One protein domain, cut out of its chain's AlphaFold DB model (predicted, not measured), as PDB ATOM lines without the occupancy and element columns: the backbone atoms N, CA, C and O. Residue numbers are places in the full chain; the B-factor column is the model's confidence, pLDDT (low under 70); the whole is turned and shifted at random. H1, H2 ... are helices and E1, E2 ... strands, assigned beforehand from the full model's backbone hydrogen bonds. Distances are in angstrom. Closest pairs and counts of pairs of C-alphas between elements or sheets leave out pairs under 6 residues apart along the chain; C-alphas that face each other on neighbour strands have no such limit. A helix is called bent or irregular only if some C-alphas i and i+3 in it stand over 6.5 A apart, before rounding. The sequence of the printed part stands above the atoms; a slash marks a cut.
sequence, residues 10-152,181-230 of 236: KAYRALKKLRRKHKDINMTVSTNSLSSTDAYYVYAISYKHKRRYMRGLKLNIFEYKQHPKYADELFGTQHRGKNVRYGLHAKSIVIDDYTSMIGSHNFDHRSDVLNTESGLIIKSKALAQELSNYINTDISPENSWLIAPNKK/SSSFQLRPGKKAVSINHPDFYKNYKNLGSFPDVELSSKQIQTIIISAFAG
ATOM      1  N   LYS A  10      37.182 -16.956  13.916       91.31
ATOM      2  CA  LYS A  10      36.657 -17.867  14.941       91.31
ATOM      3  C   LYS A  10      37.056 -19.309  14.629       91.31
ATOM      4  O   LYS A  10      37.689 -19.942  15.479       91.31
ATOM      5  N   ALA A  11      36.805 -19.775  13.403       93.00
ATOM      6  CA  ALA A  11      37.177 -21.116  12.950       93.00
ATOM      7  C   ALA A  11      38.692 -21.358  13.061       93.00
ATOM      8  O   ALA A  11      39.136 -22.333  13.671       93.00
ATOM      9  N   TYR A  12      39.512 -20.416  12.579       94.88
ATOM     10  CA  TYR A  12      40.970 -20.517  12.668       94.88
ATOM     11  C   TYR A  12      41.464 -20.639  14.118       94.88
ATOM     12  O   TYR A  12      42.337 -21.458  14.415       94.88
ATOM     13  N   ARG A  13      40.930 -19.825  15.043       95.56
ATOM     14  CA  ARG A  13      41.313 -19.880  16.466       95.56
ATOM     15  C   ARG A  13      40.905 -21.203  17.109       95.56
ATOM     16  O   ARG A  13      41.707 -21.762  17.857       95.56
ATOM     17  N   ALA A  14      39.714 -21.710  16.794       95.31
ATOM     18  CA  ALA A  14      39.234 -22.996  17.292       95.31
ATOM     19  C   ALA A  14      40.148 -24.147  16.840       95.31
ATOM     20  O   ALA A  14      40.684 -24.867  17.686       95.31
ATOM     21  N   LEU A  15      40.441 -24.244  15.538       96.44
ATOM     22  CA  LEU A  15      41.346 -25.266  14.994       96.44
ATOM     23  C   LEU A  15      42.770 -25.132  15.549       96.44
ATOM     24  O   LEU A  15      43.423 -26.130  15.857       96.44
ATOM     25  N   LYS A  16      43.259 -23.902  15.752       96.94
ATOM     26  CA  LYS A  16      44.575 -23.665  16.364       96.94
ATOM     27  C   LYS A  16      44.619 -24.130  17.822       96.94
ATOM     28  O   LYS A  16      45.625 -24.703  18.243       96.94
ATOM     29  N   LYS A  17      43.553 -23.896  18.595       97.44
ATOM     30  CA  LYS A  17      43.429 -24.391  19.976       97.44
ATOM     31  C   LYS A  17      43.393 -25.921  19.998       97.44
ATOM     32  O   LYS A  17      44.125 -26.520  20.782       97.44
ATOM     33  N   LEU A  18      42.626 -26.533  19.094       96.62
ATOM     34  CA  LEU A  18      42.528 -27.986  18.950       96.62
ATOM     35  C   LEU A  18      43.895 -28.615  18.638       96.62
ATOM     36  O   LEU A  18      44.353 -29.474  19.385       96.62
ATOM     37  N   ARG A  19      44.609 -28.095  17.632       95.75
ATOM     38  CA  ARG A  19      45.972 -28.525  17.266       95.75
ATOM     39  C   ARG A  19      46.986 -28.388  18.406       95.75
ATOM     40  O   ARG A  19      47.924 -29.174  18.493       95.75
ATOM     41  N   ARG A  20      46.853 -27.363  19.257       96.25
ATOM     42  CA  ARG A  20      47.736 -27.192  20.425       96.25
ATOM     43  C   ARG A  20      47.490 -28.260  21.486       96.25
ATOM     44  O   ARG A  20      48.451 -28.686  22.117       96.25
ATOM     45  N   LYS A  21      46.230 -28.654  21.681       97.31
ATOM     46  CA  LYS A  21      45.828 -29.665  22.664       97.31
ATOM     47  C   LYS A  21      46.117 -31.091  22.175       97.31
ATOM     48  O   LYS A  21      46.566 -31.912  22.960       97.31
ATOM     49  N   HIS A  22      45.929 -31.346  20.882       96.06
ATOM     50  CA  HIS A  22      46.131 -32.647  20.243       96.06
ATOM     51  C   HIS A  22      47.178 -32.494  19.136       96.06
ATOM     52  O   HIS A  22      46.883 -32.018  18.038       96.06
ATOM     53  N   LYS A  23      48.443 -32.810  19.440       91.94
ATOM     54  CA  LYS A  23      49.565 -32.577  18.508       91.94
ATOM     55  C   LYS A  23      49.502 -33.489  17.281       91.94
ATOM     56  O   LYS A  23      49.956 -33.088  16.208       91.94
ATOM     57  N   ASP A  24      48.925 -34.662  17.467       91.31
ATOM     58  CA  ASP A  24      48.763 -35.790  16.557       91.31
ATOM     59  C   ASP A  24      47.491 -35.728  15.700       91.31
ATOM     60  O   ASP A  24      47.416 -36.446  14.708       91.31
ATOM     61  N   ILE A  25      46.537 -34.832  16.002       94.88
ATOM     62  CA  ILE A  25      45.271 -34.747  15.253       94.88
ATOM     63  C   ILE A  25      45.513 -34.629  13.741       94.88
ATOM     64  O   ILE A  25      46.287 -33.784  13.285       94.88
ATOM     65  N   ASN A  26      44.852 -35.443  12.929       94.62
ATOM     66  CA  ASN A  26      44.932 -35.285  11.483       94.62
ATOM     67  C   ASN A  26      43.864 -34.286  11.020       94.62
ATOM     68  O   ASN A  26      42.697 -34.428  11.363       94.62
ATOM     69  N   MET A  27      44.252 -33.263  10.258       96.88
ATOM     70  CA  MET A  27      43.302 -32.295   9.705       96.88
ATOM     71  C   MET A  27      43.524 -32.181   8.205       96.88
ATOM     72  O   MET A  27      44.553 -31.667   7.762       96.88
ATOM     73  N   THR A  28      42.544 -32.647   7.440       97.31
ATOM     74  CA  THR A  28      42.566 -32.663   5.979       97.31
ATOM     75  C   THR A  28      41.482 -31.744   5.434       97.31
ATOM     76  O   THR A  28      40.371 -31.698   5.960       97.31
ATOM     77  N   VAL A  29      41.801 -31.004   4.376       97.88
ATOM     78  CA  VAL A  29      40.857 -30.145   3.662       97.88
ATOM     79  C   VAL A  29      40.884 -30.491   2.183       97.88
ATOM     80  O   VAL A  29      41.945 -30.467   1.570       97.88
ATOM     81  N   SER A  30      39.700 -30.741   1.628       97.94
ATOM     82  CA  SER A  30      39.432 -30.730   0.188       97.94
ATOM     83  C   SER A  30      38.788 -29.390  -0.177       97.94
ATOM     84  O   SER A  30      37.793 -29.012   0.459       97.94
ATOM     85  N   THR A  31      39.388 -28.660  -1.120       97.94
ATOM     86  CA  THR A  31      38.963 -27.324  -1.579       97.94
ATOM     87  C   THR A  31      39.218 -27.151  -3.070       97.94
ATOM     88  O   THR A  31      40.022 -27.876  -3.643       97.94
ATOM     89  N   ASN A  32      38.576 -26.176  -3.712       97.38
ATOM     90  CA  ASN A  32      38.847 -25.887  -5.120       97.38
ATOM     91  C   ASN A  32      40.250 -25.304  -5.353       97.38
ATOM     92  O   ASN A  32      40.764 -24.532  -4.537       97.38
ATOM     93  N   SER A  33      40.845 -25.666  -6.489       96.50
ATOM     94  CA  SER A  33      42.012 -24.988  -7.056       96.50
ATOM     95  C   SER A  33      41.599 -23.705  -7.788       96.50
ATOM     96  O   SER A  33      40.413 -23.432  -7.981       96.50
ATOM     97  N   LEU A  34      42.579 -22.931  -8.267       94.62
ATOM     98  CA  LEU A  34      42.291 -21.787  -9.135       94.62
ATOM     99  C   LEU A  34      41.641 -22.221 -10.460       94.62
ATOM    100  O   LEU A  34      40.848 -21.470 -11.020       94.62
ATOM    101  N   SER A  35      41.951 -23.423 -10.956       93.00
ATOM    102  CA  SER A  35      41.361 -23.944 -12.190       93.00
ATOM    103  C   SER A  35      39.968 -24.533 -11.975       93.00
ATOM    104  O   SER A  35      39.178 -24.516 -12.909       93.00
ATOM    105  N   SER A  36      39.594 -24.972 -10.768       94.44
ATOM    106  CA  SER A  36      38.256 -25.531 -10.493       94.44
ATOM    107  C   SER A  36      37.276 -24.554  -9.830       94.44
ATOM    108  O   SER A  36      36.083 -24.832  -9.767       94.44
ATOM    109  N   THR A  37      37.754 -23.419  -9.313       94.00
ATOM    110  CA  THR A  37      36.892 -22.433  -8.645       94.00
ATOM    111  C   THR A  37      36.081 -21.593  -9.638       94.00
ATOM    112  O   THR A  37      36.543 -21.254 -10.733       94.00
ATOM    113  N   ASP A  38      34.885 -21.214  -9.198       90.88
ATOM    114  CA  ASP A  38      34.000 -20.206  -9.782       90.88
ATOM    115  C   ASP A  38      34.261 -18.787  -9.233       90.88
ATOM    116  O   ASP A  38      33.806 -17.803  -9.812       90.88
ATOM    117  N   ALA A  39      35.027 -18.660  -8.143       90.88
ATOM    118  CA  ALA A  39      35.239 -17.408  -7.422       90.88
ATOM    119  C   ALA A  39      36.737 -17.094  -7.249       90.88
ATOM    120  O   ALA A  39      37.329 -17.252  -6.177       90.88
ATOM    121  N   TYR A  40      37.368 -16.598  -8.318       89.25
ATOM    122  CA  TYR A  40      38.817 -16.350  -8.365       89.25
ATOM    123  C   TYR A  40      39.339 -15.412  -7.261       89.25
ATOM    124  O   TYR A  40      40.425 -15.639  -6.724       89.25
ATOM    125  N   TYR A  41      38.563 -14.395  -6.873       86.81
ATOM    126  CA  TYR A  41      38.927 -13.477  -5.783       86.81
ATOM    127  C   TYR A  41      38.954 -14.169  -4.415       86.81
ATOM    128  O   TYR A  41      39.832 -13.904  -3.595       86.81
ATOM    129  N   VAL A  42      38.041 -15.114  -4.182       89.75
ATOM    130  CA  VAL A  42      38.006 -15.903  -2.945       89.75
ATOM    131  C   VAL A  42      39.212 -16.844  -2.898       89.75
ATOM    132  O   VAL A  42      39.892 -16.956  -1.872       89.75
ATOM    133  N   TYR A  43      39.555 -17.461  -4.036       92.62
ATOM    134  CA  TYR A  43      40.777 -18.259  -4.144       92.62
ATOM    135  C   TYR A  43      42.032 -17.423  -3.865       92.62
ATOM    136  O   TYR A  43      42.933 -17.898  -3.175       92.62
ATOM    137  N   ALA A  44      42.103 -16.174  -4.334       88.69
ATOM    138  CA  ALA A  44      43.234 -15.289  -4.050       88.69
ATOM    139  C   ALA A  44      43.454 -15.066  -2.540       88.69
ATOM    140  O   ALA A  44      44.590 -15.114  -2.055       88.69
ATOM    141  N   ILE A  45      42.376 -14.902  -1.772       88.06
ATOM    142  CA  ILE A  45      42.437 -14.780  -0.307       88.06
ATOM    143  C   ILE A  45      42.863 -16.103   0.339       88.06
ATOM    144  O   ILE A  45      43.747 -16.122   1.204       88.06
ATOM    145  N   SER A  46      42.309 -17.230  -0.117       89.94
ATOM    146  CA  SER A  46      42.770 -18.565   0.297       89.94
ATOM    147  C   SER A  46      44.275 -18.736   0.042       89.94
ATOM    148  O   SER A  46      45.029 -19.161   0.925       89.94
ATOM    149  N   TYR A  47      44.752 -18.298  -1.126       89.31
ATOM    150  CA  TYR A  47      46.154 -18.326  -1.521       89.31
ATOM    151  C   TYR A  47      47.051 -17.512  -0.576       89.31
ATOM    152  O   TYR A  47      48.057 -18.045  -0.098       89.31
ATOM    153  N   LYS A  48      46.649 -16.280  -0.217       86.19
ATOM    154  CA  LYS A  48      47.324 -15.427   0.790       86.19
ATOM    155  C   LYS A  48      47.510 -16.153   2.121       86.19
ATOM    156  O   LYS A  48      48.578 -16.110   2.733       86.19
ATOM    157  N   HIS A  49      46.469 -16.841   2.586       88.88
ATOM    158  CA  HIS A  49      46.458 -17.474   3.905       88.88
ATOM    159  C   HIS A  49      46.982 -18.915   3.922       88.88
ATOM    160  O   HIS A  49      47.268 -19.448   4.999       88.88
ATOM    161  N   LYS A  50      47.221 -19.523   2.758       90.38
ATOM    162  CA  LYS A  50      47.688 -20.909   2.600       90.38
ATOM    163  C   LYS A  50      48.902 -21.242   3.470       90.38
ATOM    164  O   LYS A  50      48.872 -22.201   4.244       90.38
ATOM    165  N   ARG A  51      49.938 -20.390   3.462       90.69
ATOM    166  CA  ARG A  51      51.135 -20.549   4.317       90.69
ATOM    167  C   ARG A  51      50.779 -20.588   5.806       90.69
ATOM    168  O   ARG A  51      51.347 -21.383   6.558       90.69
ATOM    169  N   ARG A  52      49.847 -19.735   6.243       91.50
ATOM    170  CA  ARG A  52      49.379 -19.660   7.635       91.50
ATOM    171  C   ARG A  52      48.597 -20.912   8.034       91.50
ATOM    172  O   ARG A  52      48.763 -21.365   9.169       91.50
ATOM    173  N   TYR A  53      47.792 -21.483   7.141       94.94
ATOM    174  CA  TYR A  53      47.076 -22.736   7.399       94.94
ATOM    175  C   TYR A  53      48.036 -23.922   7.500       94.94
ATOM    176  O   TYR A  53      48.023 -24.644   8.496       94.94
ATOM    177  N   MET A  54      48.957 -24.059   6.547       94.31
ATOM    178  CA  MET A  54      49.931 -25.154   6.554       94.31
ATOM    179  C   MET A  54      50.868 -25.092   7.763       94.31
ATOM    180  O   MET A  54      51.067 -26.092   8.442       94.31
ATOM    181  N   ARG A  55      51.433 -23.921   8.086       92.00
ATOM    182  CA  ARG A  55      52.375 -23.807   9.215       92.00
ATOM    183  C   ARG A  55      51.679 -23.781  10.571       92.00
ATOM    184  O   ARG A  55      52.177 -24.371  11.522       92.00
ATOM    185  N   GLY A  56      50.568 -23.051  10.673       91.88
ATOM    186  CA  GLY A  56      49.897 -22.798  11.947       91.88
ATOM    187  C   GLY A  56      48.954 -23.917  12.376       91.88
ATOM    188  O   GLY A  56      48.887 -24.223  13.563       91.88
ATOM    189  N   LEU A  57      48.237 -24.520  11.425       95.81
ATOM    190  CA  LEU A  57      47.260 -25.577  11.695       95.81
ATOM    191  C   LEU A  57      47.768 -26.966  11.289       95.81
ATOM    192  O   LEU A  57      47.232 -27.958  11.778       95.81
ATOM    193  N   LYS A  58      48.817 -27.051  10.457       95.88
ATOM    194  CA  LYS A  58      49.292 -28.312   9.861       95.88
ATOM    195  C   LYS A  58      48.174 -29.024   9.090       95.88
ATOM    196  O   LYS A  58      47.947 -30.210   9.298       95.88
ATOM    197  N   LEU A  59      47.439 -28.271   8.267       96.69
ATOM    198  CA  LEU A  59      46.431 -28.856   7.382       96.69
ATOM    199  C   LEU A  59      47.110 -29.620   6.243       96.69
ATOM    200  O   LEU A  59      48.034 -29.091   5.620       96.69
ATOM    201  N   ASN A  60      46.591 -30.805   5.934       97.25
ATOM    202  CA  ASN A  60      46.795 -31.454   4.645       97.25
ATOM    203  C   ASN A  60      45.777 -30.860   3.672       97.25
ATOM    204  O   ASN A  60      44.576 -31.083   3.822       97.25
ATOM    205  N   ILE A  61      46.241 -30.044   2.732       98.19
ATOM    206  CA  ILE A  61      45.365 -29.329   1.800       98.19
ATOM    207  C   ILE A  61      45.417 -30.044   0.455       98.19
ATOM    208  O   ILE A  61      46.500 -30.247  -0.095       98.19
ATOM    209  N   PHE A  62      44.247 -30.387  -0.064       98.31
ATOM    210  CA  PHE A  62      44.043 -30.960  -1.384       98.31
ATOM    211  C   PHE A  62      43.232 -29.972  -2.218       98.31
ATOM    212  O   PHE A  62      42.156 -29.539  -1.799       98.31
ATOM    213  N   GLU A  63      43.787 -29.579  -3.361       97.94
ATOM    214  CA  GLU A  63      43.143 -28.671  -4.309       97.94
ATOM    215  C   GLU A  63      42.576 -29.458  -5.487       97.94
ATOM    216  O   GLU A  63      43.322 -30.104  -6.224       97.94
ATOM    217  N   TYR A  64      41.258 -29.385  -5.647       96.50
ATOM    218  CA  TYR A  64      40.484 -30.118  -6.638       96.50
ATOM    219  C   TYR A  64      40.805 -29.664  -8.060       96.50
ATOM    220  O   TYR A  64      40.997 -28.471  -8.314       96.50
ATOM    221  N   LYS A  65      40.868 -30.607  -8.996       95.38
ATOM    222  CA  LYS A  65      41.158 -30.340 -10.408       95.38
ATOM    223  C   LYS A  65      39.888 -29.960 -11.154       95.38
ATOM    224  O   LYS A  65      38.809 -30.442 -10.837       95.38
ATOM    225  N   GLN A  66      40.032 -29.163 -12.208       91.12
ATOM    226  CA  GLN A  66      38.903 -28.805 -13.070       91.12
ATOM    227  C   GLN A  66      38.398 -29.962 -13.948       91.12
ATOM    228  O   GLN A  66      37.259 -29.931 -14.404       91.12
ATOM    229  N   HIS A  67      39.237 -30.981 -14.167       88.75
ATOM    230  CA  HIS A  67      38.907 -32.205 -14.901       88.75
ATOM    231  C   HIS A  67      39.291 -33.435 -14.056       88.75
ATOM    232  O   HIS A  67      40.345 -34.039 -14.282       88.75
ATOM    233  N   PRO A  68      38.496 -33.778 -13.026       84.06
ATOM    234  CA  PRO A  68      38.722 -34.977 -12.228       84.06
ATOM    235  C   PRO A  68      38.499 -36.234 -13.081       84.06
ATOM    236  O   PRO A  68      37.636 -36.256 -13.958       84.06
ATOM    237  N   LYS A  69      39.260 -37.305 -12.822       82.88
ATOM    238  CA  LYS A  69      39.126 -38.567 -13.577       82.88
ATOM    239  C   LYS A  69      37.737 -39.182 -13.405       82.88
ATOM    240  O   LYS A  69      37.195 -39.742 -14.350       82.88
ATOM    241  N   TYR A  70      37.179 -39.056 -12.207       74.19
ATOM    242  CA  TYR A  70      35.895 -39.642 -11.826       74.19
ATOM    243  C   TYR A  70      34.721 -38.671 -12.050       74.19
ATOM    244  O   TYR A  70      33.712 -38.753 -11.363       74.19
ATOM    245  N   ALA A  71      34.842 -37.732 -12.997       74.25
ATOM    246  CA  ALA A  71      33.814 -36.723 -13.257       74.25
ATOM    247  C   ALA A  71      32.428 -37.331 -13.539       74.25
ATOM    248  O   ALA A  71      31.441 -36.863 -12.986       74.25
ATOM    249  N   ASP A  72      32.353 -38.400 -14.339       74.31
ATOM    250  CA  ASP A  72      31.076 -39.054 -14.666       74.31
ATOM    251  C   ASP A  72      30.410 -39.685 -13.428       74.31
ATOM    252  O   ASP A  72      29.191 -39.625 -13.285       74.31
ATOM    253  N   GLU A  73      31.197 -40.263 -12.518       73.94
ATOM    254  CA  GLU A  73      30.698 -40.854 -11.265       73.94
ATOM    255  C   GLU A  73      30.254 -39.775 -10.267       73.94
ATOM    256  O   GLU A  73      29.327 -39.990  -9.489       73.94
ATOM    257  N   LEU A  74      30.901 -38.606 -10.296       69.12
ATOM    258  CA  LEU A  74      30.673 -37.513  -9.349       69.12
ATOM    259  C   LEU A  74      29.585 -36.526  -9.800       69.12
ATOM    260  O   LEU A  74      28.918 -35.930  -8.957       69.12
ATOM    261  N   PHE A  75      29.404 -36.343 -11.110       72.81
ATOM    262  CA  PHE A  75      28.533 -35.311 -11.692       72.81
ATOM    263  C   PHE A  75      27.521 -35.856 -12.712       72.81
ATOM    264  O   PHE A  75      26.695 -35.098 -13.224       72.81
ATOM    265  N   GLY A  76      27.556 -37.160 -13.000       72.06
ATOM    266  CA  GLY A  76      26.726 -37.786 -14.024       72.06
ATOM    267  C   GLY A  76      27.217 -37.512 -15.449       72.06
ATOM    268  O   GLY A  76      28.017 -36.620 -15.720       72.06
ATOM    269  N   THR A  77      26.701 -38.282 -16.405       73.62
ATOM    270  CA  THR A  77      27.143 -38.242 -17.813       73.62
ATOM    271  C   THR A  77      26.519 -37.109 -18.636       73.62
ATOM    272  O   THR A  77      26.897 -36.899 -19.789       73.62
ATOM    273  N   GLN A  78      25.567 -36.375 -18.053       67.62
ATOM    274  CA  GLN A  78      24.774 -35.328 -18.711       67.62
ATOM    275  C   GLN A  78      25.569 -34.025 -18.924       67.62
ATOM    276  O   GLN A  78      25.228 -33.220 -19.786       67.62
ATOM    277  N   HIS A  79      26.653 -33.814 -18.171       66.44
ATOM    278  CA  HIS A  79      27.455 -32.586 -18.197       66.44
ATOM    279  C   HIS A  79      28.812 -32.795 -18.885       66.44
ATOM    280  O   HIS A  79      29.857 -32.437 -18.355       66.44
ATOM    281  N   ARG A  80      28.821 -33.383 -20.088       66.44
ATOM    282  CA  ARG A  80      30.056 -33.661 -20.842       66.44
ATOM    283  C   ARG A  80      30.425 -32.536 -21.809       66.44
ATOM    284  O   ARG A  80      29.585 -32.002 -22.526       66.44
ATOM    285  N   GLY A  81      31.717 -32.235 -21.894       66.50
ATOM    286  CA  GLY A  81      32.282 -31.352 -22.912       66.50
ATOM    287  C   GLY A  81      33.719 -30.966 -22.586       66.50
ATOM    288  O   GLY A  81      34.071 -30.837 -21.417       66.50
ATOM    289  N   LYS A  82      34.554 -30.745 -23.613       66.50
ATOM    290  CA  LYS A  82      35.949 -30.294 -23.423       66.50
ATOM    291  C   LYS A  82      36.051 -28.990 -22.619       66.50
ATOM    292  O   LYS A  82      37.051 -28.775 -21.955       66.50
ATOM    293  N   ASN A  83      34.998 -28.170 -22.650       74.50
ATOM    294  CA  ASN A  83      34.939 -26.874 -21.974       74.50
ATOM    295  C   ASN A  83      34.224 -26.929 -20.611       74.50
ATOM    296  O   ASN A  83      34.021 -25.886 -19.992       74.50
ATOM    297  N   VAL A  84      33.806 -28.113 -20.143       82.25
ATOM    298  CA  VAL A  84      33.156 -28.246 -18.835       82.25
ATOM    299  C   VAL A  84      34.222 -28.301 -17.748       82.25
ATOM    300  O   VAL A  84      35.095 -29.170 -17.750       82.25
ATOM    301  N   ARG A  85      34.126 -27.363 -16.805       85.88
ATOM    302  CA  ARG A  85      34.966 -27.302 -15.610       85.88
ATOM    303  C   ARG A  85      34.153 -27.773 -14.416       85.88
ATOM    304  O   ARG A  85      33.059 -27.272 -14.171       85.88
ATOM    305  N   TYR A  86      34.712 -28.715 -13.673       89.38
ATOM    306  CA  TYR A  86      34.118 -29.235 -12.451       89.38
ATOM    307  C   TYR A  86      34.730 -28.554 -11.236       89.38
ATOM    308  O   TYR A  86      35.925 -28.255 -11.215       89.38
ATOM    309  N   GLY A  87      33.910 -28.338 -10.214       90.94
ATOM    310  CA  GLY A  87      34.325 -27.754  -8.950       90.94
ATOM    311  C   GLY A  87      33.574 -28.387  -7.788       90.94
ATOM    312  O   GLY A  87      32.420 -28.796  -7.913       90.94
ATOM    313  N   LEU A  88      34.234 -28.455  -6.636       91.94
ATOM    314  CA  LEU A  88      33.606 -28.849  -5.386       91.94
ATOM    315  C   LEU A  88      32.580 -27.800  -4.976       91.94
ATOM    316  O   LEU A  88      32.895 -26.612  -4.919       91.94
ATOM    317  N   HIS A  89      31.395 -28.259  -4.588       93.31
ATOM    318  CA  HIS A  89      30.399 -27.428  -3.917       93.31
ATOM    319  C   HIS A  89      29.957 -28.008  -2.563       93.31
ATOM    320  O   HIS A  89      29.142 -27.404  -1.868       93.31
ATOM    321  N   ALA A  90      30.524 -29.143  -2.146       93.50
ATOM    322  CA  ALA A  90      30.251 -29.743  -0.847       93.50
ATOM    323  C   ALA A  90      30.727 -28.840   0.304       93.50
ATOM    324  O   ALA A  90      31.852 -28.326   0.282       93.50
ATOM    325  N   LYS A  91      29.890 -28.697   1.339       96.62
ATOM    326  CA  LYS A  91      30.285 -28.126   2.630       96.62
ATOM    327  C   LYS A  91      29.986 -29.136   3.727       96.62
ATOM    328  O   LYS A  91      28.838 -29.389   4.091       96.62
ATOM    329  N   SER A  92      31.049 -29.780   4.180       97.44
ATOM    330  CA  SER A  92      30.951 -30.965   5.022       97.44
ATOM    331  C   SER A  92      32.148 -31.099   5.957       97.44
ATOM    332  O   SER A  92      33.251 -30.643   5.642       97.44
ATOM    333  N   ILE A  93      31.964 -31.742   7.106       97.38
ATOM    334  CA  ILE A  93      33.039 -32.130   8.028       97.38
ATOM    335  C   ILE A  93      32.756 -33.555   8.495       97.38
ATOM    336  O   ILE A  93      31.610 -33.885   8.776       97.38
ATOM    337  N   VAL A  94      33.806 -34.366   8.622       98.25
ATOM    338  CA  VAL A  94      33.770 -35.632   9.360       98.25
ATOM    339  C   VAL A  94      34.772 -35.550  10.508       98.25
ATOM    340  O   VAL A  94      35.879 -35.038  10.329       98.25
ATOM    341  N   ILE A  95      34.371 -36.023  11.686       97.81
ATOM    342  CA  ILE A  95      35.198 -36.109  12.893       97.81
ATOM    343  C   ILE A  95      35.174 -37.557  13.385       97.81
ATOM    344  O   ILE A  95      34.096 -38.116  13.613       97.81
ATOM    345  N   ASP A  96      36.370 -38.129  13.551       95.44
ATOM    346  CA  ASP A  96      36.640 -39.446  14.148       95.44
ATOM    347  C   ASP A  96      35.763 -40.587  13.595       95.44
ATOM    348  O   ASP A  96      35.315 -41.454  14.344       95.44
ATOM    349  N   ASP A  97      35.470 -40.552  12.287       94.19
ATOM    350  CA  ASP A  97      34.606 -41.510  11.572       94.19
ATOM    351  C   ASP A  97      33.252 -41.771  12.259       94.19
ATOM    352  O   ASP A  97      32.678 -42.860  12.167       94.19
ATOM    353  N   TYR A  98      32.727 -40.762  12.963       98.00
ATOM    354  CA  TYR A  98      31.483 -40.893  13.721       98.00
ATOM    355  C   TYR A  98      30.564 -39.673  13.640       98.00
ATOM    356  O   TYR A  98      29.346 -39.829  13.555       98.00
ATOM    357  N   THR A  99      31.115 -38.459  13.682       98.44
ATOM    358  CA  THR A  99      30.306 -37.234  13.606       98.44
ATOM    359  C   THR A  99      30.456 -36.596  12.238       98.44
ATOM    360  O   THR A  99      31.559 -36.211  11.856       98.44
ATOM    361  N   SER A 100      29.335 -36.419  11.547       98.38
ATOM    362  CA  SER A 100      29.258 -35.711  10.272       98.38
ATOM    363  C   SER A 100      28.533 -34.385  10.444       98.38
ATOM    364  O   SER A 100      27.514 -34.309  11.127       98.38
ATOM    365  N   MET A 101      29.031 -33.345   9.788       97.81
ATOM    366  CA  MET A 101      28.300 -32.107   9.542       97.81
ATOM    367  C   MET A 101      28.133 -31.949   8.035       97.81
ATOM    368  O   MET A 101      29.116 -32.065   7.307       97.81
ATOM    369  N   ILE A 102      26.918 -31.665   7.575       97.69
ATOM    370  CA  ILE A 102      26.605 -31.366   6.170       97.69
ATOM    371  C   ILE A 102      25.703 -30.134   6.162       97.69
ATOM    372  O   ILE A 102      24.746 -30.079   6.932       97.69
ATOM    373  N   GLY A 103      25.992 -29.139   5.328       96.56
ATOM    374  CA  GLY A 103      25.165 -27.935   5.278       96.56
ATOM    375  C   GLY A 103      25.550 -26.966   4.172       96.56
ATOM    376  O   GLY A 103      26.289 -27.312   3.251       96.56
ATOM    377  N   SER A 104      25.046 -25.741   4.279       96.38
ATOM    378  CA  SER A 104      25.319 -24.653   3.334       96.38
ATOM    379  C   SER A 104      26.559 -23.816   3.702       96.38
ATOM    380  O   SER A 104      27.147 -23.177   2.831       96.38
ATOM    381  N   HIS A 105      27.017 -23.903   4.956       94.75
ATOM    382  CA  HIS A 105      28.054 -23.043   5.531       94.75
ATOM    383  C   HIS A 105      29.455 -23.300   4.943       94.75
ATOM    384  O   HIS A 105      30.030 -24.369   5.143       94.75
ATOM    385  N   ASN A 106      30.078 -22.300   4.307       92.44
ATOM    386  CA  ASN A 106      31.405 -22.438   3.669       92.44
ATOM    387  C   ASN A 106      32.597 -22.411   4.647       92.44
ATOM    388  O   ASN A 106      33.739 -22.649   4.247       92.44
ATOM    389  N   PHE A 107      32.336 -22.152   5.929       90.19
ATOM    390  CA  PHE A 107      33.339 -21.975   6.998       90.19
ATOM    391  C   PHE A 107      34.160 -20.681   6.870       90.19
ATOM    392  O   PHE A 107      35.271 -20.586   7.402       90.19
ATOM    393  N   ASP A 108      33.580 -19.684   6.204       92.12
ATOM    394  CA  ASP A 108      34.125 -18.344   6.005       92.12
ATOM    395  C   ASP A 108      33.421 -17.286   6.862       92.12
ATOM    396  O   ASP A 108      32.468 -17.575   7.589       92.12
ATOM    397  N   HIS A 109      33.949 -16.058   6.857       90.38
ATOM    398  CA  HIS A 109      33.397 -14.997   7.694       90.38
ATOM    399  C   HIS A 109      32.014 -14.559   7.206       90.38
ATOM    400  O   HIS A 109      31.140 -14.310   8.033       90.38
ATOM    401  N   ARG A 110      31.790 -14.545   5.888       91.19
ATOM    402  CA  ARG A 110      30.475 -14.281   5.293       91.19
ATOM    403  C   ARG A 110      29.399 -15.240   5.822       91.19
ATOM    404  O   ARG A 110      28.325 -14.785   6.203       91.19
ATOM    405  N   SER A 111      29.683 -16.540   5.882       92.06
ATOM    406  CA  SER A 111      28.760 -17.550   6.427       92.06
ATOM    407  C   SER A 111      28.539 -17.373   7.935       92.06
ATOM    408  O   SER A 111      27.441 -17.625   8.420       92.06
ATOM    409  N   ASP A 112      29.549 -16.884   8.668       90.31
ATOM    410  CA  ASP A 112      29.440 -16.626  10.110       90.31
ATOM    411  C   ASP A 112      28.514 -15.437  10.448       90.31
ATOM    412  O   ASP A 112      27.955 -15.419  11.547       90.31
ATOM    413  N   VAL A 113      28.428 -14.405   9.590       93.19
ATOM    414  CA  VAL A 113      27.806 -13.114   9.972       93.19
ATOM    415  C   VAL A 113      26.806 -12.518   8.981       93.19
ATOM    416  O   VAL A 113      26.042 -11.647   9.385       93.19
ATOM    417  N   LEU A 114      26.805 -12.935   7.710       92.06
ATOM    418  CA  LEU A 114      25.944 -12.352   6.669       92.06
ATOM    419  C   LEU A 114      24.884 -13.321   6.143       92.06
ATOM    420  O   LEU A 114      23.787 -12.886   5.799       92.06
ATOM    421  N   ASN A 115      25.194 -14.613   6.050       93.75
ATOM    422  CA  ASN A 115      24.272 -15.582   5.465       93.75
ATOM    423  C   ASN A 115      23.369 -16.219   6.528       93.75
ATOM    424  O   ASN A 115      23.799 -16.506   7.644       93.75
ATOM    425  N   THR A 116      22.148 -16.562   6.124       96.00
ATOM    426  CA  THR A 116      21.356 -17.583   6.816       96.00
ATOM    427  C   THR A 116      21.819 -18.949   6.331       96.00
ATOM    428  O   THR A 116      21.724 -19.256   5.144       96.00
ATOM    429  N   GLU A 117      22.316 -19.769   7.249       95.81
ATOM    430  CA  GLU A 117      22.895 -21.072   6.943       95.81
ATOM    431  C   GLU A 117      22.060 -22.184   7.580       95.81
ATOM    432  O   GLU A 117      21.532 -22.037   8.684       95.81
ATOM    433  N   SER A 118      21.965 -23.323   6.901       96.44
ATOM    434  CA  SER A 118      21.350 -24.537   7.434       96.44
ATOM    435  C   SER A 118      22.364 -25.672   7.435       96.44
ATOM    436  O   SER A 118      23.268 -25.733   6.595       96.44
ATOM    437  N   GLY A 119      22.239 -26.584   8.391       96.12
ATOM    438  CA  GLY A 119      23.090 -27.757   8.436       96.12
ATOM    439  C   GLY A 119      22.582 -28.810   9.401       96.12
ATOM    440  O   GLY A 119      21.847 -28.522  10.344       96.12
ATOM    441  N   LEU A 120      23.007 -30.039   9.151       97.81
ATOM    442  CA  LEU A 120      22.730 -31.204   9.970       97.81
ATOM    443  C   LEU A 120      24.029 -31.660  10.623       97.81
ATOM    444  O   LEU A 120      25.050 -31.799   9.948       97.81
ATOM    445  N   ILE A 121      23.977 -31.914  11.931       98.12
ATOM    446  CA  ILE A 121      25.036 -32.606  12.667       98.12
ATOM    447  C   ILE A 121      24.502 -33.987  13.016       98.12
ATOM    448  O   ILE A 121      23.529 -34.117  13.757       98.12
ATOM    449  N   ILE A 122      25.139 -35.017  12.475       98.44
ATOM    450  CA  ILE A 122      24.657 -36.392  12.538       98.44
ATOM    451  C   ILE A 122      25.729 -37.247  13.210       98.44
ATOM    452  O   ILE A 122      26.877 -37.288  12.767       98.44
ATOM    453  N   LYS A 123      25.349 -37.930  14.292       98.44
ATOM    454  CA  LYS A 123      26.201 -38.889  15.008       98.44
ATOM    455  C   LYS A 123      25.875 -40.295  14.521       98.44
ATOM    456  O   LYS A 123      24.931 -40.917  14.998       98.44
ATOM    457  N   SER A 124      26.618 -40.769  13.530       98.50
ATOM    458  CA  SER A 124      26.415 -42.082  12.928       98.50
ATOM    459  C   SER A 124      27.700 -42.547  12.264       98.50
ATOM    460  O   SER A 124      28.191 -41.911  11.333       98.50
ATOM    461  N   LYS A 125      28.209 -43.700  12.709       98.38
ATOM    462  CA  LYS A 125      29.395 -44.325  12.118       98.38
ATOM    463  C   LYS A 125      29.188 -44.647  10.638       98.38
ATOM    464  O   LYS A 125      30.059 -44.356   9.832       98.38
ATOM    465  N   ALA A 126      28.026 -45.202  10.285       98.31
ATOM    466  CA  ALA A 126      27.723 -45.591   8.908       98.31
ATOM    467  C   ALA A 126      27.770 -44.382   7.960       98.31
ATOM    468  O   ALA A 126      28.500 -44.401   6.972       98.31
ATOM    469  N   LEU A 127      27.082 -43.292   8.319       98.00
ATOM    470  CA  LEU A 127      27.075 -42.075   7.503       98.00
ATOM    471  C   LEU A 127      28.451 -41.398   7.461       98.00
ATOM    472  O   LEU A 127      28.861 -40.889   6.422       98.00
ATOM    473  N   ALA A 128      29.167 -41.357   8.586       98.50
ATOM    474  CA  ALA A 128      30.497 -40.762   8.636       98.50
ATOM    475  C   ALA A 128      31.495 -41.513   7.752       98.50
ATOM    476  O   ALA A 128      32.274 -40.875   7.051       98.50
ATOM    477  N   GLN A 129      31.430 -42.844   7.719       97.88
ATOM    478  CA  GLN A 129      32.258 -43.661   6.832       97.88
ATOM    479  C   GLN A 129      31.928 -43.424   5.356       97.88
ATOM    480  O   GLN A 129      32.840 -43.260   4.547       97.88
ATOM    481  N   GLU A 130      30.645 -43.354   5.005       96.81
ATOM    482  CA  GLU A 130      30.214 -43.062   3.637       96.81
ATOM    483  C   GLU A 130      30.688 -41.674   3.181       96.81
ATOM    484  O   GLU A 130      31.330 -41.536   2.138       96.81
ATOM    485  N   LEU A 131      30.480 -40.648   4.012       97.25
ATOM    486  CA  LEU A 131      30.956 -39.296   3.732       97.25
ATOM    487  C   LEU A 131      32.490 -39.230   3.654       97.25
ATOM    488  O   LEU A 131      33.028 -38.578   2.759       97.25
ATOM    489  N   SER A 132      33.207 -39.930   4.538       97.25
ATOM    490  CA  SER A 132      34.667 -40.070   4.465       97.25
ATOM    491  C   SER A 132      35.111 -40.694   3.139       97.25
ATOM    492  O   SER A 132      36.093 -40.231   2.563       97.25
ATOM    493  N   ASN A 133      34.393 -41.691   2.614       95.62
ATOM    494  CA  ASN A 133      34.713 -42.307   1.324       95.62
ATOM    495  C   ASN A 133      34.563 -41.317   0.163       95.62
ATOM    496  O   ASN A 133      35.480 -41.216  -0.650       95.62
ATOM    497  N   TYR A 134      33.487 -40.523   0.129       93.62
ATOM    498  CA  TYR A 134      33.340 -39.448  -0.863       93.62
ATOM    499  C   TYR A 134      34.482 -38.430  -0.778       93.62
ATOM    500  O   TYR A 134      35.103 -38.098  -1.790       93.62
ATOM    501  N   ILE A 135      34.837 -38.001   0.437       96.12
ATOM    502  CA  ILE A 135      35.962 -37.081   0.655       96.12
ATOM    503  C   ILE A 135      37.276 -37.701   0.169       96.12
ATOM    504  O   ILE A 135      38.066 -37.012  -0.475       96.12
ATOM    505  N   ASN A 136      37.513 -38.981   0.465       95.69
ATOM    506  CA  ASN A 136      38.713 -39.713   0.061       95.69
ATOM    507  C   ASN A 136      38.818 -39.842  -1.465       95.69
ATOM    508  O   ASN A 136      39.910 -39.675  -2.012       95.69
ATOM    509  N   THR A 137      37.694 -40.066  -2.151       94.50
ATOM    510  CA  THR A 137      37.620 -40.025  -3.616       94.50
ATOM    511  C   THR A 137      37.956 -38.633  -4.142       94.50
ATOM    512  O   THR A 137      38.753 -38.512  -5.069       94.50
ATOM    513  N   ASP A 138      37.428 -37.567  -3.539       94.94
ATOM    514  CA  ASP A 138      37.705 -36.199  -3.992       94.94
ATOM    515  C   ASP A 138      39.172 -35.792  -3.820       94.94
ATOM    516  O   ASP A 138      39.733 -35.110  -4.680       94.94
ATOM    517  N   ILE A 139      39.818 -36.210  -2.727       96.38
ATOM    518  CA  ILE A 139      41.233 -35.899  -2.460       96.38
ATOM    519  C   ILE A 139      42.210 -36.874  -3.124       96.38
ATOM    520  O   ILE A 139      43.425 -36.740  -2.936       96.38
ATOM    521  N   SER A 140      41.711 -37.856  -3.881       95.88
ATOM    522  CA  SER A 140      42.564 -38.815  -4.575       95.88
ATOM    523  C   SER A 140      43.520 -38.095  -5.540       95.88
ATOM    524  O   SER A 140      43.197 -37.020  -6.060       95.88
ATOM    525  N   PRO A 141      44.713 -38.652  -5.816       95.69
ATOM    526  CA  PRO A 141      45.669 -38.038  -6.737       95.69
ATOM    527  C   PRO A 141      45.132 -37.817  -8.155       95.69
ATOM    528  O   PRO A 141      45.703 -37.031  -8.916       95.69
ATOM    529  N   GLU A 142      44.079 -38.531  -8.540       93.81
ATOM    530  CA  GLU A 142      43.382 -38.400  -9.811       93.81
ATOM    531  C   GLU A 142      42.498 -37.149  -9.835       93.81
ATOM    532  O   GLU A 142      42.477 -36.460 -10.855       93.81
ATOM    533  N   ASN A 143      41.865 -36.802  -8.711       95.12
ATOM    534  CA  ASN A 143      40.888 -35.715  -8.604       95.12
ATOM    535  C   ASN A 143      41.447 -34.425  -7.994       95.12
ATOM    536  O   ASN A 143      40.929 -33.348  -8.275       95.12
ATOM    537  N   SER A 144      42.527 -34.509  -7.215       97.12
ATOM    538  CA  SER A 144      43.119 -33.371  -6.511       97.12
ATOM    539  C   SER A 144      44.645 -33.363  -6.567       97.12
ATOM    540  O   SER A 144      45.307 -34.395  -6.706       97.12
ATOM    541  N   TRP A 145      45.224 -32.176  -6.406       97.81
ATOM    542  CA  TRP A 145      46.642 -32.003  -6.110       97.81
ATOM    543  C   TRP A 145      46.867 -31.852  -4.615       97.81
ATOM    544  O   TRP A 145      46.166 -31.099  -3.941       97.81
ATOM    545  N   LEU A 146      47.913 -32.497  -4.104       98.00
ATOM    546  CA  LEU A 146      48.354 -32.289  -2.731       98.00
ATOM    547  C   LEU A 146      49.182 -31.005  -2.656       98.00
ATOM    548  O   LEU A 146      50.157 -30.834  -3.387       98.00
ATOM    549  N   ILE A 147      48.818 -30.100  -1.758       97.56
ATOM    550  CA  ILE A 147      49.563 -28.867  -1.530       97.56
ATOM    551  C   ILE A 147      50.655 -29.121  -0.496       97.56
ATOM    552  O   ILE A 147      50.385 -29.455   0.660       97.56
ATOM    553  N   ALA A 148      51.904 -28.904  -0.899       96.00
ATOM    554  CA  ALA A 148      53.062 -29.091  -0.033       96.00
ATOM    555  C   ALA A 148      54.055 -27.930  -0.158       96.00
ATOM    556  O   ALA A 148      54.021 -27.191  -1.148       96.00
ATOM    557  N   PRO A 149      54.927 -27.720   0.846       93.06
ATOM    558  CA  PRO A 149      55.981 -26.725   0.747       93.06
ATOM    559  C   PRO A 149      56.895 -27.005  -0.450       93.06
ATOM    560  O   PRO A 149      57.132 -28.156  -0.810       93.06
ATOM    561  N   ASN A 150      57.446 -25.961  -1.063       88.50
ATOM    562  CA  ASN A 150      58.507 -26.157  -2.044       88.50
ATOM    563  C   ASN A 150      59.770 -26.676  -1.347       88.50
ATOM    564  O   ASN A 150      60.124 -26.215  -0.256       88.50
ATOM    565  N   LYS A 151      60.481 -27.610  -1.996       78.81
ATOM    566  CA  LYS A 151      61.818 -28.012  -1.550       78.81
ATOM    567  C   LYS A 151      62.676 -26.746  -1.521       78.81
ATOM    568  O   LYS A 151      62.773 -26.057  -2.533       78.81
ATOM    569  N   LYS A 152      63.260 -26.417  -0.367       64.44
ATOM    570  CA  LYS A 152      64.222 -25.314  -0.264       64.44
ATOM    571  C   LYS A 152      65.417 -25.670  -1.148       64.44
ATOM    572  O   LYS A 152      66.215 -26.524  -0.774       64.44
ATOM    573  N   SER A 181      54.427 -22.837  -0.951       91.69
ATOM    574  CA  SER A 181      53.852 -24.107  -1.373       91.69
ATOM    575  C   SER A 181      53.544 -24.142  -2.868       91.69
ATOM    576  O   SER A 181      53.334 -23.099  -3.495       91.69
ATOM    577  N   SER A 182      53.449 -25.355  -3.402       93.94
ATOM    578  CA  SER A 182      53.000 -25.652  -4.767       93.94
ATOM    579  C   SER A 182      52.028 -26.830  -4.767       93.94
ATOM    580  O   SER A 182      51.865 -27.501  -3.745       93.94
ATOM    581  N   SER A 183      51.408 -27.070  -5.916       96.44
ATOM    582  CA  SER A 183      50.576 -28.235  -6.198       96.44
ATOM    583  C   SER A 183      51.448 -29.414  -6.619       96.44
ATOM    584  O   SER A 183      52.297 -29.295  -7.508       96.44
ATOM    585  N   PHE A 184      51.252 -30.559  -5.971       97.69
ATOM    586  CA  PHE A 184      52.011 -31.781  -6.206       97.69
ATOM    587  C   PHE A 184      51.105 -32.896  -6.726       97.69
ATOM    588  O   PHE A 184      50.086 -33.233  -6.122       97.69
ATOM    589  N   GLN A 185      51.522 -33.499  -7.838       97.56
ATOM    590  CA  GLN A 185      50.860 -34.639  -8.468       97.56
ATOM    591  C   GLN A 185      51.614 -35.924  -8.142       97.56
ATOM    592  O   GLN A 185      52.837 -35.973  -8.299       97.56
ATOM    593  N   LEU A 186      50.908 -36.973  -7.719       97.88
ATOM    594  CA  LEU A 186      51.520 -38.289  -7.532       97.88
ATOM    595  C   LEU A 186      52.051 -38.798  -8.877       97.88
ATOM    596  O   LEU A 186      51.347 -38.738  -9.888       97.88
ATOM    597  N   ARG A 187      53.298 -39.273  -8.899       97.31
ATOM    598  CA  ARG A 187      53.889 -39.870 -10.099       97.31
ATOM    599  C   ARG A 187      53.254 -41.239 -10.372       97.31
ATOM    600  O   ARG A 187      53.002 -41.973  -9.415       97.31
ATOM    601  N   PRO A 188      53.063 -41.619 -11.648       95.44
ATOM    602  CA  PRO A 188      52.574 -42.949 -12.003       95.44
ATOM    603  C   PRO A 188      53.391 -44.058 -11.326       95.44
ATOM    604  O   PRO A 188      54.620 -43.985 -11.276       95.44
ATOM    605  N   GLY A 189      52.706 -45.056 -10.762       94.62
ATOM    606  CA  GLY A 189      53.331 -46.201 -10.088       94.62
ATOM    607  C   GLY A 189      53.983 -45.906  -8.728       94.62
ATOM    608  O   GLY A 189      54.599 -46.796  -8.146       94.62
ATOM    609  N   LYS A 190      53.884 -44.680  -8.194       97.00
ATOM    610  CA  LYS A 190      54.362 -44.347  -6.840       97.00
ATOM    611  C   LYS A 190      53.231 -44.421  -5.817       97.00
ATOM    612  O   LYS A 190      52.067 -44.231  -6.145       97.00
ATOM    613  N   LYS A 191      53.586 -44.663  -4.553       95.19
ATOM    614  CA  LYS A 191      52.638 -44.697  -3.430       95.19
ATOM    615  C   LYS A 191      52.368 -43.286  -2.904       95.19
ATOM    616  O   LYS A 191      53.312 -42.521  -2.682       95.19
ATOM    617  N   ALA A 192      51.099 -42.966  -2.659       95.19
ATOM    618  CA  ALA A 192      50.719 -41.742  -1.964       95.19
ATOM    619  C   ALA A 192      51.273 -41.748  -0.530       95.19
ATOM    620  O   ALA A 192      51.119 -42.726   0.204       95.19
ATOM    621  N   VAL A 193      51.944 -40.666  -0.137       95.19
ATOM    622  CA  VAL A 193      52.574 -40.519   1.184       95.19
ATOM    623  C   VAL A 193      52.346 -39.109   1.720       95.19
ATOM    624  O   VAL A 193      52.123 -38.174   0.953       95.19
ATOM    625  N   SER A 194      52.406 -38.947   3.043       92.81
ATOM    626  CA  SER A 194      52.212 -37.642   3.684       92.81
ATOM    627  C   SER A 194      53.316 -36.645   3.313       92.81
ATOM    628  O   SER A 194      54.439 -37.027   2.982       92.81
ATOM    629  N   ILE A 195      53.026 -35.344   3.439       93.12
ATOM    630  CA  ILE A 195      53.972 -34.256   3.124       93.12
ATOM    631  C   ILE A 195      55.270 -34.286   3.952       93.12
ATOM    632  O   ILE A 195      56.255 -33.659   3.574       93.12
ATOM    633  N   ASN A 196      55.267 -34.994   5.086       91.38
ATOM    634  CA  ASN A 196      56.424 -35.133   5.972       91.38
ATOM    635  C   ASN A 196      57.218 -36.424   5.705       91.38
ATOM    636  O   ASN A 196      58.244 -36.647   6.344       91.38
ATOM    637  N   HIS A 197      56.751 -37.289   4.798       95.00
ATOM    638  CA  HIS A 197      57.428 -38.538   4.472       95.00
ATOM    639  C   HIS A 197      58.745 -38.265   3.713       95.00
ATOM    640  O   HIS A 197      58.740 -37.450   2.786       95.00
ATOM    641  N   PRO A 198      59.858 -38.965   4.018       94.94
ATOM    642  CA  PRO A 198      61.153 -38.747   3.357       94.94
ATOM    643  C   PRO A 198      61.100 -38.852   1.827       94.94
ATOM    644  O   PRO A 198      61.737 -38.080   1.111       94.94
ATOM    645  N   ASP A 199      60.285 -39.776   1.317       96.12
ATOM    646  CA  ASP A 199      60.117 -39.997  -0.123       96.12
ATOM    647  C   ASP A 199      59.061 -39.104  -0.785       96.12
ATOM    648  O   ASP A 199      58.795 -39.271  -1.975       96.12
ATOM    649  N   PHE A 200      58.469 -38.132  -0.079       96.25
ATOM    650  CA  PHE A 200      57.435 -37.262  -0.647       96.25
ATOM    651  C   PHE A 200      57.881 -36.621  -1.974       96.25
ATOM    652  O   PHE A 200      57.266 -36.827  -3.017       96.25
ATOM    653  N   TYR A 201      59.022 -35.929  -1.987       95.50
ATOM    654  CA  TYR A 201      59.516 -35.276  -3.206       95.50
ATOM    655  C   TYR A 201      60.017 -36.257  -4.282       95.50
ATOM    656  O   TYR A 201      60.233 -35.844  -5.421       95.50
ATOM    657  N   LYS A 202      60.202 -37.543  -3.948       95.88
ATOM    658  CA  LYS A 202      60.492 -38.603  -4.928       95.88
ATOM    659  C   LYS A 202      59.206 -39.137  -5.556       95.88
ATOM    660  O   LYS A 202      59.186 -39.422  -6.751       95.88
ATOM    661  N   ASN A 203      58.142 -39.256  -4.763       97.62
ATOM    662  CA  ASN A 203      56.865 -39.826  -5.188       97.62
ATOM    663  C   ASN A 203      55.994 -38.820  -5.936       97.62
ATOM    664  O   ASN A 203      55.190 -39.224  -6.771       97.62
ATOM    665  N   TYR A 204      56.175 -37.523  -5.689       97.62
ATOM    666  CA  TYR A 204      55.358 -36.475  -6.287       97.62
ATOM    667  C   TYR A 204      56.149 -35.593  -7.268       97.62
ATOM    668  O   TYR A 204      57.352 -35.363  -7.126       97.62
ATOM    669  N   LYS A 205      55.460 -35.088  -8.294       96.94
ATOM    670  CA  LYS A 205      55.935 -34.075  -9.244       96.94
ATOM    671  C   LYS A 205      55.380 -32.713  -8.830       96.94
ATOM    672  O   LYS A 205      54.176 -32.579  -8.635       96.94
ATOM    673  N   ASN A 206      56.248 -31.712  -8.726       95.31
ATOM    674  CA  ASN A 206      55.846 -30.323  -8.504       95.31
ATOM    675  C   ASN A 206      55.292 -29.733  -9.812       95.31
ATOM    676  O   ASN A 206      55.988 -29.768 -10.827       95.31
ATOM    677  N   LEU A 207      54.065 -29.214  -9.788       94.06
ATOM    678  CA  LEU A 207      53.409 -28.577 -10.936       94.06
ATOM    679  C   LEU A 207      53.383 -27.038 -10.846       94.06
ATOM    680  O   LEU A 207      52.851 -26.374 -11.729       94.06
ATOM    681  N   GLY A 208      53.957 -26.452  -9.792       90.75
ATOM    682  CA  GLY A 208      53.873 -25.018  -9.518       90.75
ATOM    683  C   GLY A 208      52.588 -24.632  -8.780       90.75
ATOM    684  O   GLY A 208      51.908 -25.474  -8.205       90.75
ATOM    685  N   SER A 209      52.276 -23.334  -8.718       87.75
ATOM    686  CA  SER A 209      51.162 -22.841  -7.888       87.75
ATOM    687  C   SER A 209      49.785 -22.939  -8.530       87.75
ATOM    688  O   SER A 209      48.810 -22.993  -7.792       87.75
ATOM    689  N   PHE A 210      49.703 -22.900  -9.860       91.69
ATOM    690  CA  PHE A 210      48.440 -22.747 -10.589       91.69
ATOM    691  C   PHE A 210      48.398 -23.693 -11.802       91.69
ATOM    692  O   PHE A 210      48.368 -23.219 -12.936       91.69
ATOM    693  N   PRO A 211      48.504 -25.020 -11.595       92.56
ATOM    694  CA  PRO A 211      48.383 -25.974 -12.691       92.56
ATOM    695  C   PRO A 211      47.005 -25.890 -13.358       92.56
ATOM    696  O   PRO A 211      46.000 -25.609 -12.704       92.56
ATOM    697  N   ASP A 212      46.988 -26.146 -14.664       91.25
ATOM    698  CA  ASP A 212      45.799 -26.180 -15.524       91.25
ATOM    699  C   ASP A 212      44.965 -24.885 -15.514       91.25
ATOM    700  O   ASP A 212      43.767 -24.896 -15.771       91.25
ATOM    701  N   VAL A 213      45.586 -23.745 -15.208       89.38
ATOM    702  CA  VAL A 213      44.934 -22.434 -15.298       89.38
ATOM    703  C   VAL A 213      45.235 -21.811 -16.659       89.38
ATOM    704  O   VAL A 213      46.382 -21.487 -16.958       89.38
ATOM    705  N   GLU A 214      44.194 -21.575 -17.454       86.88
ATOM    706  CA  GLU A 214      44.267 -20.939 -18.781       86.88
ATOM    707  C   GLU A 214      44.329 -19.401 -18.699       86.88
ATOM    708  O   GLU A 214      43.665 -18.680 -19.438       86.88
ATOM    709  N   LEU A 215      45.114 -18.868 -17.760       84.75
ATOM    710  CA  LEU A 215      45.320 -17.431 -17.588       84.75
ATOM    711  C   LEU A 215      46.806 -17.108 -17.687       84.75
ATOM    712  O   LEU A 215      47.657 -17.817 -17.144       84.75
ATOM    713  N   SER A 216      47.125 -15.987 -18.326       82.81
ATOM    714  CA  SER A 216      48.492 -15.468 -18.328       82.81
ATOM    715  C   SER A 216      48.951 -15.112 -16.909       82.81
ATOM    716  O   SER A 216      48.157 -14.716 -16.051       82.81
ATOM    717  N   SER A 217      50.263 -15.152 -16.671       78.19
ATOM    718  CA  SER A 217      50.854 -14.727 -15.392       78.19
ATOM    719  C   SER A 217      50.417 -13.318 -14.977       78.19
ATOM    720  O   SER A 217      50.208 -13.077 -13.791       78.19
ATOM    721  N   LYS A 218      50.234 -12.405 -15.945       75.12
ATOM    722  CA  LYS A 218      49.756 -11.037 -15.700       75.12
ATOM    723  C   LYS A 218      48.308 -11.029 -15.206       75.12
ATOM    724  O   LYS A 218      48.018 -10.357 -14.226       75.12
ATOM    725  N   GLN A 219      47.417 -11.812 -15.820       83.06
ATOM    726  CA  GLN A 219      46.024 -11.938 -15.368       83.06
ATOM    727  C   GLN A 219      45.933 -12.549 -13.967       83.06
ATOM    728  O   GLN A 219      45.199 -12.036 -13.126       83.06
ATOM    729  N   ILE A 220      46.714 -13.599 -13.690       82.75
ATOM    730  CA  ILE A 220      46.773 -14.199 -12.351       82.75
ATOM    731  C   ILE A 220      47.257 -13.159 -11.333       82.75
ATOM    732  O   ILE A 220      46.645 -13.011 -10.280       82.75
ATOM    733  N   GLN A 221      48.312 -12.402 -11.646       80.25
ATOM    734  CA  GLN A 221      48.784 -11.321 -10.777       80.25
ATOM    735  C   GLN A 221      47.699 -10.273 -10.530       80.25
ATOM    736  O   GLN A 221      47.495  -9.904  -9.379       80.25
ATOM    737  N   THR A 222      46.969  -9.851 -11.564       80.00
ATOM    738  CA  THR A 222      45.850  -8.916 -11.413       80.00
ATOM    739  C   THR A 222      44.788  -9.466 -10.466       80.00
ATOM    740  O   THR A 222      44.415  -8.770  -9.533       80.00
ATOM    741  N   ILE A 223      44.339 -10.714 -10.637       82.06
ATOM    742  CA  ILE A 223      43.345 -11.338  -9.743       82.06
ATOM    743  C   ILE A 223      43.834 -11.322  -8.289       82.06
ATOM    744  O   ILE A 223      43.100 -10.916  -7.389       82.06
ATOM    745  N   ILE A 224      45.081 -11.750  -8.068       81.69
ATOM    746  CA  ILE A 224      45.671 -11.837  -6.731       81.69
ATOM    747  C   ILE A 224      45.812 -10.444  -6.096       81.69
ATOM    748  O   ILE A 224      45.408 -10.255  -4.952       81.69
ATOM    749  N   ILE A 225      46.349  -9.466  -6.829       79.44
ATOM    750  CA  ILE A 225      46.558  -8.097  -6.336       79.44
ATOM    751  C   ILE A 225      45.218  -7.405  -6.090       79.44
ATOM    752  O   ILE A 225      45.037  -6.819  -5.027       79.44
ATOM    753  N   SER A 226      44.263  -7.504  -7.015       74.50
ATOM    754  CA  SER A 226      42.942  -6.882  -6.875       74.50
ATOM    755  C   SER A 226      42.173  -7.417  -5.669       74.50
ATOM    756  O   SER A 226      41.502  -6.645  -4.991       74.50
ATOM    757  N   ALA A 227      42.313  -8.705  -5.340       74.69
ATOM    758  CA  ALA A 227      41.719  -9.266  -4.126       74.69
ATOM    759  C   ALA A 227      42.324  -8.691  -2.831       74.69
ATOM    760  O   ALA A 227      41.672  -8.728  -1.791       74.69
ATOM    761  N   PHE A 228      43.560  -8.181  -2.873       69.69
ATOM    762  CA  PHE A 228      44.250  -7.607  -1.710       69.69
ATOM    763  C   PHE A 228      44.143  -6.085  -1.631       69.69
ATOM    764  O   PHE A 228      44.125  -5.543  -0.533       69.69
ATOM    765  N   ALA A 229      44.114  -5.411  -2.781       61.97
ATOM    766  CA  ALA A 229      44.032  -3.958  -2.888       61.97
ATOM    767  C   ALA A 229      42.579  -3.443  -2.929       61.97
ATOM    768  O   ALA A 229      42.343  -2.268  -2.668       61.97
ATOM    769  N   GLY A 230      41.612  -4.297  -3.279       52.59
ATOM    770  CA  GLY A 230      40.196  -3.947  -3.372       52.59
ATOM    771  C   GLY A 230      39.401  -4.162  -2.077       52.59
ATOM    772  O   GLY A 230      39.839  -4.853  -1.160       52.59
TER     773      GLY A 230
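This is residues 10 to 152 and 181 to 230 of the 236 residues of a protein of Oceanospirillales bacterium (UniProt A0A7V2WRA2). A strongly twisted five-strand sheet runs through the middle with H2 packed over it, and a smaller three-strand sheet stands off at one end; H5 covers the small sheet and reaches the large one with its last residues. H1 and H7 pack on H2, and the long link of residues 76 to 91 leads from H3 to E3, the first strand of the small sheet. The printed part has 193 residues, with seven named helices and eight named strands in the order H1 E1 H2 E2 H3 E3 E4 H4 E5 H5 E6 E7 H6 E8 H7. The class is mixed; the sheet E1 E2 E6 E7 E8 is mixed, and E3 E4 E5 is antiparallel. The whole is compact, radius of gyration of the C-alphas 17.1 A, spanning 45 by 41 by 41 A.

H1, residues 10 to 21, is 16.8 A long and begins with C-alpha 10 at (36.657, -17.867, 14.941). E1 is 28 to 32; H2, 40 to 57, 23.6 A; E2, 60 to 64; H3, 71 to 75. E3 is 92 to 95, E4 99 to 103, H4 109 to 113, E5 119 to 123, and H5 125 to 138, 19.9 A. E6 is 144 to 149, 16.2 A; E7, 181 to 186, 15.6 A; H6, 200 to 203; E8, 204 to 206. H7, 217 to 229, is 17.9 A long and ends with C-alpha 229 at (44.032, -3.958, -2.888).

E1 and E2 are parallel, N 29 to O 60 2.8 A; with H2 they form a strand-helix-strand unit, two parallel neighbour strands with a helix between, its crossover right-handed. Antiparallel pairs follow: E2 and E6, N 145 to O 63 2.8 A; E6 and E7, N 184 to O 146 2.8 A; E7 and E8, N 205 to O 185 2.8 A. H2 is on this sheet, height 8.5 A. It is irregular, C-alphas 48 and 51 being 7.3 A apart, with a kink of 44 degrees near residue 49. H2 touches H7 about perpendicular at 76 degrees, closest C-alphas Ala 44 and Ile 224, 5.0 A. H2 touches H1 at a shallow tilt of 21 degrees, the same way, closest C-alphas Lys 16 and Leu 57, 5.7 A. H6 only grazes the sheet. E3 and E4 form a hairpin, N 95 to O 99 2.8 A; E5 is antiparallel to E4, N 122 to O 100 2.8 A. H5 is on this sheet, height 9.1 A, over E3 and E4, closest C-alphas of E4 and H5 Ser 100 and Ala 128, 5.5 A. H3 and H4 touch no helix. Every O i to N i+4 pair is within hydrogen-bond range in H1, H3, H4, H5 and H7; H2 has 12 of 14, and H6 is too short for one.

The C-alphas farthest apart, Ser 124 and Lys 218, are 48.3 A apart. Residues 153 to 180 are not printed; C-alphas 152 and 181 are 10.5 A apart across the cut. The links H3 to E3 and E7 to H6 are long. Mean pLDDT of the printed part is 90.9; residues 74, 78 to 82, 152 and 228 to 230 are under 70.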